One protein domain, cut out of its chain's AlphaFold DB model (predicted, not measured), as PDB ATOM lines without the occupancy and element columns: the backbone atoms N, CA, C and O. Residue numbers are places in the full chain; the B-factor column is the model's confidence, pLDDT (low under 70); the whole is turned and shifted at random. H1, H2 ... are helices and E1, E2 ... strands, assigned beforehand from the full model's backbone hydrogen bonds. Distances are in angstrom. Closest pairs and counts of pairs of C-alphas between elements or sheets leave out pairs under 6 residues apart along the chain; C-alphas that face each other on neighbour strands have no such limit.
ATOM      1  N   TYR A   6     -13.686  53.958 262.049       79.12
ATOM      2  CA  TYR A   6     -12.238  54.164 261.969       79.12
ATOM      3  C   TYR A   6     -11.457  52.929 261.489       79.12
ATOM      4  O   TYR A   6     -10.336  53.089 261.026       79.12
ATOM      5  N   ASP A   7     -12.039  51.727 261.566       79.19
ATOM      6  CA  ASP A   7     -11.445  50.482 261.049       79.19
ATOM      7  C   ASP A   7     -11.686  50.309 259.541       79.19
ATOM      8  O   ASP A   7     -11.169  49.382 258.926       79.19
ATOM      9  N   LEU A   8     -12.515  51.177 258.954       82.75
ATOM     10  CA  LEU A   8     -12.898  51.152 257.545       82.75
ATOM     11  C   LEU A   8     -12.220  52.266 256.740       82.75
ATOM     12  O   LEU A   8     -12.507  52.397 255.557       82.75
ATOM     13  N   ILE A   9     -11.371  53.092 257.358       84.56
ATOM     14  CA  ILE A   9     -10.667  54.185 256.672       84.56
ATOM     15  C   ILE A   9      -9.465  53.613 255.918       84.56
ATOM     16  O   ILE A   9      -8.706  52.823 256.476       84.56
ATOM     17  N   ASP A  10      -9.296  54.029 254.662       85.62
ATOM     18  CA  ASP A  10      -8.201  53.572 253.808       85.62
ATOM     19  C   ASP A  10      -6.836  54.000 254.375       85.62
ATOM     20  O   ASP A  10      -6.600  55.171 254.691       85.62
ATOM     21  N   ILE A  11      -5.916  53.041 254.491       85.06
ATOM     22  CA  ILE A  11      -4.566  53.261 255.009       85.06
ATOM     23  C   ILE A  11      -3.753  54.231 254.138       85.06
ATOM     24  O   ILE A  11      -3.019  55.060 254.678       85.06
ATOM     25  N   ASN A  12      -3.932  54.193 252.815       86.12
ATOM     26  CA  ASN A  12      -3.244  55.078 251.874       86.12
ATOM     27  C   ASN A  12      -3.721  56.522 252.044       86.12
ATOM     28  O   ASN A  12      -2.932  57.468 252.015       86.12
ATOM     29  N   TRP A  13      -5.021  56.691 252.303       88.44
ATOM     30  CA  TRP A  13      -5.598  57.993 252.611       88.44
ATOM     31  C   TRP A  13      -5.045  58.547 253.930       88.44
ATOM     32  O   TRP A  13      -4.660  59.713 253.991       88.44
ATOM     33  N   ILE A  14      -4.932  57.714 254.976       83.94
ATOM     34  CA  ILE A  14      -4.362  58.128 256.273       83.94
ATOM     35  C   ILE A  14      -2.904  58.580 256.111       83.94
ATOM     36  O   ILE A  14      -2.516  59.599 256.685       83.94
ATOM     37  N   GLN A  15      -2.104  57.866 255.315       85.44
ATOM     38  CA  GLN A  15      -0.712  58.236 255.042       85.44
ATOM     39  C   GLN A  15      -0.606  59.569 254.288       85.44
ATOM     40  O   GLN A  15       0.131  60.454 254.727       85.44
ATOM     41  N   SER A  16      -1.408  59.766 253.234       85.69
ATOM     42  CA  SER A  16      -1.466  61.041 252.503       85.69
ATOM     43  C   SER A  16      -1.930  62.201 253.396       85.69
ATOM     44  O   SER A  16      -1.376  63.301 253.342       85.69
ATOM     45  N   ALA A  17      -2.902  61.959 254.278       83.81
ATOM     46  CA  ALA A  17      -3.377  62.949 255.237       83.81
ATOM     47  C   ALA A  17      -2.275  63.371 256.224       83.81
ATOM     48  O   ALA A  17      -2.130  64.559 256.512       83.81
ATOM     49  N   ILE A  18      -1.468  62.429 256.726       81.44
ATOM     50  CA  ILE A  18      -0.325  62.727 257.607       81.44
ATOM     51  C   ILE A  18       0.729  63.564 256.873       81.44
ATOM     52  O   ILE A  18       1.254  64.524 257.440       81.44
ATOM     53  N   GLU A  19       1.012  63.252 255.608       82.06
ATOM     54  CA  GLU A  19       1.957  64.012 254.788       82.06
ATOM     55  C   GLU A  19       1.497  65.465 254.576       82.06
ATOM     56  O   GLU A  19       2.255  66.402 254.833       82.06
ATOM     57  N   GLN A  20       0.222  65.668 254.234       78.00
ATOM     58  CA  GLN A  20      -0.379  66.999 254.092       78.00
ATOM     59  C   GLN A  20      -0.352  67.798 255.409       78.00
ATOM     60  O   GLN A  20      -0.089  69.006 255.407       78.00
ATOM     61  N   ILE A  21      -0.570  67.136 256.555       78.06
ATOM     62  CA  ILE A  21      -0.450  67.769 257.878       78.06
ATOM     63  C   ILE A  21       0.995  68.213 258.135       78.06
ATOM     64  O   ILE A  21       1.217  69.329 258.611       78.06
ATOM     65  N   ASN A  22       1.980  67.379 257.795       73.88
ATOM     66  CA  ASN A  22       3.399  67.702 257.961       73.88
ATOM     67  C   ASN A  22       3.852  68.858 257.055       73.88
ATOM     68  O   ASN A  22       4.720  69.635 257.449       73.88
ATOM     69  N   GLN A  23       3.214  69.027 255.896       72.56
ATOM     70  CA  GLN A  23       3.397  70.174 255.000       72.56
ATOM     71  C   GLN A  23       2.674  71.451 255.481       72.56
ATOM     72  O   GLN A  23       2.771  72.503 254.851       72.56
ATOM     73  N   GLY A  24       1.967  71.398 256.616       64.62
ATOM     74  CA  GLY A  24       1.347  72.563 257.254       64.62
ATOM     75  C   GLY A  24      -0.063  72.893 256.763       64.62
ATOM     76  O   GLY A  24      -0.569  73.983 257.045       64.62
ATOM     77  N   GLN A  25      -0.723  71.976 256.052       70.75
ATOM     78  CA  GLN A  25      -2.109  72.170 255.640       70.75
ATOM     79  C   GLN A  25      -3.080  72.084 256.833       70.75
ATOM     80  O   GLN A  25      -2.843  71.419 257.845       70.75
ATOM     81  N   LYS A  26      -4.208  72.801 256.740       73.06
ATOM     82  CA  LYS A  26      -5.182  72.894 257.837       73.06
ATOM     83  C   LYS A  26      -5.877  71.549 258.057       73.06
ATOM     84  O   LYS A  26      -6.578  71.059 257.177       73.06
ATOM     85  N   LEU A  27      -5.813  71.037 259.287       74.50
ATOM     86  CA  LEU A  27      -6.441  69.769 259.687       74.50
ATOM     87  C   LEU A  27      -7.935  69.681 259.317       74.50
ATOM     88  O   LEU A  27      -8.400  68.632 258.897       74.50
ATOM     89  N   LYS A  28      -8.693  70.782 259.423       74.75
ATOM     90  CA  LYS A  28     -10.123  70.808 259.055       74.75
ATOM     91  C   LYS A  28     -10.360  70.504 257.567       74.75
ATOM     92  O   LYS A  28     -11.377  69.909 257.241       74.75
ATOM     93  N   THR A  29      -9.440  70.915 256.698       79.25
ATOM     94  CA  THR A  29      -9.512  70.675 255.251       79.25
ATOM     95  C   THR A  29      -9.167  69.223 254.930       79.25
ATOM     96  O   THR A  29      -9.864  68.584 254.156       79.25
ATOM     97  N   ILE A  30      -8.150  68.675 255.592       80.69
ATOM     98  CA  ILE A  30      -7.674  67.304 255.359       80.69
ATOM     99  C   ILE A  30      -8.682  66.268 255.865       80.69
ATOM    100  O   ILE A  30      -8.867  65.233 255.250       80.69
ATOM    101  N   LEU A  31      -9.386  66.548 256.967       83.75
ATOM    102  CA  LEU A  31     -10.409  65.646 257.510       83.75
ATOM    103  C   LEU A  31     -11.757  65.714 256.768       83.75
ATOM    104  O   LEU A  31     -12.759  65.224 257.297       83.75
ATOM    105  N   SER A  32     -11.793  66.328 255.582       81.94
ATOM    106  CA  SER A  32     -12.948  66.340 254.682       81.94
ATOM    107  C   SER A  32     -12.720  65.388 253.507       81.94
ATOM    108  O   SER A  32     -11.579  65.182 253.104       81.94
ATOM    109  N   ASN A  33     -13.791  64.794 252.974       82.69
ATOM    110  CA  ASN A  33     -13.736  63.814 251.878       82.69
ATOM    111  C   ASN A  33     -12.816  62.613 252.181       82.69
ATOM    112  O   ASN A  33     -11.851  62.336 251.470       82.69
ATOM    113  N   VAL A  34     -13.116  61.901 253.269       84.56
ATOM    114  CA  VAL A  34     -12.305  60.768 253.733       84.56
ATOM    115  C   VAL A  34     -12.653  59.506 252.958       84.56
ATOM    116  O   VAL A  34     -13.825  59.147 252.861       84.56
ATOM    117  N   GLN A  35     -11.637  58.816 252.448       86.25
ATOM    118  CA  GLN A  35     -11.811  57.582 251.690       86.25
ATOM    119  C   GLN A  35     -11.846  56.355 252.609       86.25
ATOM    120  O   GLN A  35     -11.021  56.202 253.514       86.25
ATOM    121  N   LEU A  36     -12.823  55.482 252.379       85.19
ATOM    122  CA  LEU A  36     -12.963  54.195 253.049       85.19
ATOM    123  C   LEU A  36     -12.378  53.060 252.195       85.19
ATOM    124  O   LEU A  36     -12.258  53.177 250.977       85.19
ATOM    125  N   THR A  37     -12.081  51.924 252.829       84.12
ATOM    126  CA  THR A  37     -11.532  50.715 252.190       84.12
ATOM    127  C   THR A  37     -12.452  50.105 251.129       84.12
ATOM    128  O   THR A  37     -12.005  49.312 250.310       84.12
ATOM    129  N   ASP A  38     -13.749  50.431 251.160       79.88
ATOM    130  CA  ASP A  38     -14.750  50.002 250.173       79.88
ATOM    131  C   ASP A  38     -14.910  50.996 249.002       79.88
ATOM    132  O   ASP A  38     -15.801  50.833 248.169       79.88
ATOM    133  N   GLY A  39     -14.064  52.030 248.939       76.12
ATOM    134  CA  GLY A  39     -14.077  53.063 247.903       76.12
ATOM    135  C   GLY A  39     -15.092  54.184 248.133       76.12
ATOM    136  O   GLY A  39     -15.145  55.127 247.343       76.12
ATOM    137  N   ARG A  40     -15.894  54.134 249.206       82.50
ATOM    138  CA  ARG A  40     -16.836  55.210 249.538       82.50
ATOM    139  C   ARG A  40     -16.110  56.408 250.140       82.50
ATOM    140  O   ARG A  40     -15.123  56.264 250.858       82.50
ATOM    141  N   ILE A  41     -16.649  57.598 249.885       84.31
ATOM    142  CA  ILE A  41     -16.140  58.857 250.431       84.31
ATOM    143  C   ILE A  41     -17.122  59.359 251.486       84.31
ATOM    144  O   ILE A  41     -18.310  59.520 251.202       84.31
ATOM    145  N   ILE A  42     -16.633  59.622 252.697       84.94
ATOM    146  CA  ILE A  42     -17.428  60.239 253.762       84.94
ATOM    147  C   ILE A  42     -17.125  61.741 253.874       84.94
ATOM    148  O   ILE A  42     -15.970  62.148 253.731       84.94
ATOM    149  N   PRO A  43     -18.134  62.586 254.167       81.31
ATOM    150  CA  PRO A  43     -17.982  64.039 254.073       81.31
ATOM    151  C   PRO A  43     -16.935  64.611 255.030       81.31
ATOM    152  O   PRO A  43     -16.189  65.517 254.670       81.31
ATOM    153  N   SER A  44     -16.877  64.099 256.262       86.31
ATOM    154  CA  SER A  44     -15.859  64.491 257.234       86.31
ATOM    155  C   SER A  44     -15.735  63.495 258.382       86.31
ATOM    156  O   SER A  44     -16.668  62.741 258.670       86.31
ATOM    157  N   ILE A  45     -14.596  63.526 259.074       83.62
ATOM    158  CA  ILE A  45     -14.382  62.780 260.321       83.62
ATOM    159  C   ILE A  45     -13.909  63.690 261.452       83.62
ATOM    160  O   ILE A  45     -13.258  64.713 261.247       83.62
ATOM    161  N   SER A  46     -14.200  63.287 262.690       82.06
ATOM    162  CA  SER A  46     -13.694  63.996 263.865       82.06
ATOM    163  C   SER A  46     -12.189  63.765 264.056       82.06
ATOM    164  O   SER A  46     -11.667  62.690 263.750       82.06
ATOM    165  N   LYS A  47     -11.497  64.727 264.686       79.12
ATOM    166  CA  LYS A  47     -10.087  64.577 265.098       79.12
ATOM    167  C   LYS A  47      -9.869  63.311 265.934       79.12
ATOM    168  O   LYS A  47      -8.853  62.642 265.777       79.12
ATOM    169  N   LYS A  48     -10.826  62.961 266.800       80.31
ATOM    170  CA  LYS A  48     -10.778  61.749 267.632       80.31
ATOM    171  C   LYS A  48     -10.841  60.479 266.779       80.31
ATOM    172  O   LYS A  48     -10.063  59.563 267.011       80.31
ATOM    173  N   THR A  49     -11.729  60.443 265.787       82.38
ATOM    174  CA  THR A  49     -11.864  59.319 264.844       82.38
ATOM    175  C   THR A  49     -10.585  59.122 264.034       82.38
ATOM    176  O   THR A  49     -10.137  57.992 263.887       82.38
ATOM    177  N   PHE A  50      -9.953  60.212 263.591       83.25
ATOM    178  CA  PHE A  50      -8.672  60.173 262.882       83.25
ATOM    179  C   PHE A  50      -7.533  59.601 263.742       83.25
ATOM    180  O   PHE A  50      -6.834  58.696 263.303       83.25
ATOM    181  N   HIS A  51      -7.397  60.035 265.003       81.00
ATOM    182  CA  HIS A  51      -6.390  59.465 265.918       81.00
ATOM    183  C   HIS A  51      -6.644  57.979 266.207       81.00
ATOM    184  O   HIS A  51      -5.703  57.197 266.306       81.00
ATOM    185  N   LEU A  52      -7.912  57.571 266.331       82.56
ATOM    186  CA  LEU A  52      -8.265  56.160 266.498       82.56
ATOM    187  C   LEU A  52      -7.927  55.335 265.251       82.56
ATOM    188  O   LEU A  52      -7.470  54.209 265.406       82.56
ATOM    189  N   ALA A  53      -8.090  55.893 264.049       83.12
ATOM    190  CA  ALA A  53      -7.727  55.232 262.796       83.12
ATOM    191  C   ALA A  53      -6.208  55.046 262.657       83.12
ATOM    192  O   ALA A  53      -5.757  53.955 262.318       83.12
ATOM    193  N   ILE A  54      -5.416  56.067 263.008       82.12
ATOM    194  CA  ILE A  54      -3.944  55.984 263.071       82.12
ATOM    195  C   ILE A  54      -3.515  54.884 264.051       82.12
ATOM    196  O   ILE A  54      -2.711  54.019 263.709       82.12
ATOM    197  N   LYS A  55      -4.115  54.876 265.251       81.56
ATOM    198  CA  LYS A  55      -3.820  53.896 266.303       81.56
ATOM    199  C   LYS A  55      -4.230  52.471 265.918       81.56
ATOM    200  O   LYS A  55      -3.491  51.541 266.223       81.56
ATOM    201  N   SER A  56      -5.386  52.295 265.269       80.94
ATOM    202  CA  SER A  56      -5.887  50.980 264.827       80.94
ATOM    203  C   SER A  56      -4.993  50.372 263.737       80.94
ATOM    204  O   SER A  56      -4.761  49.168 263.734       80.94
ATOM    205  N   ASN A  57      -4.408  51.210 262.873       78.12
ATOM    206  CA  ASN A  57      -3.504  50.785 261.798       78.12
ATOM    207  C   ASN A  57      -2.020  50.709 262.210       78.12
ATOM    208  O   ASN A  57      -1.160  50.507 261.358       78.12
ATOM    209  N   GLY A  58      -1.690  50.886 263.497       74.06
ATOM    210  CA  GLY A  58      -0.311  50.774 263.994       74.06
ATOM    211  C   GLY A  58       0.659  51.822 263.433       74.06
ATOM    212  O   GLY A  58       1.873  51.633 263.495       74.06
TER     213      GLY A  58
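Overview. This is residues 6 to 58 of the 402 residues of the protein "Integrase core domain containing protein" of Trichomonas vaginalis (UniProt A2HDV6). A small rounded body is made of three loosely joined parts: helix H1, a short two-strand hairpin of E1 and E2, and helix H3, which slants past H1 at a steep angle. The very short helix H2 packs on the later half of H1, where the backbone folds back from H1 toward the hairpin. The printed part has 53 residues, with three named helices and two named strands in the order H1, H2, E1, E2, H3; the sheet, E1 - E2, is antiparallel. The class is mixed, helices and strands, and the whole is compact, with a radius of gyration of the C-alphas of 10.1 A and spans of 28 by 24 by 18 A.

Along the chain. H1, residues 11 to 22, measures 16.8 A and begins at C-alpha 11 (-4.566, 53.261, 255.009). H2 is residues 27 to 30, 5.1 A. E1 is residues 32 to 35, 9.3 A, and E2 residues 41 to 44, 8.8 A. H3, residues 47 to 56, measures 14.2 A and ends at C-alpha 56 (-5.887, 50.980, 264.827).

Arrangement. H1 touches H2 with residues 17 to 21 alone; the closest C-alphas, of Ala 17 and Ile 30, are 6.1 A apart. The closest C-alphas of H1 and E1, those of Trp 13 and Gln 35, are 6.3 A apart. E1 and E2 are an antiparallel hairpin at 148 degrees, with N 33 and O 43 within hydrogen-bond range at 3.0 A. H1 and H3 are close but not clearly touching, the closest C-alphas, of Ile 14 and Ile 54, at 7.1 A; they run opposite ways at a steep tilt of 55 degrees. E1 and H3 are apart. In H1 and H3 every O i to N i+4 pair is within hydrogen-bond range; H2 is too short for such a pair.

Size, cuts and confidence. The C-alphas farthest apart, of Gly 24 and Asp 38, are 28.6 A apart. The printed part has no cut, and the four links are tight. Mean pLDDT of the printed part is 81.0; residue 24 is under 70.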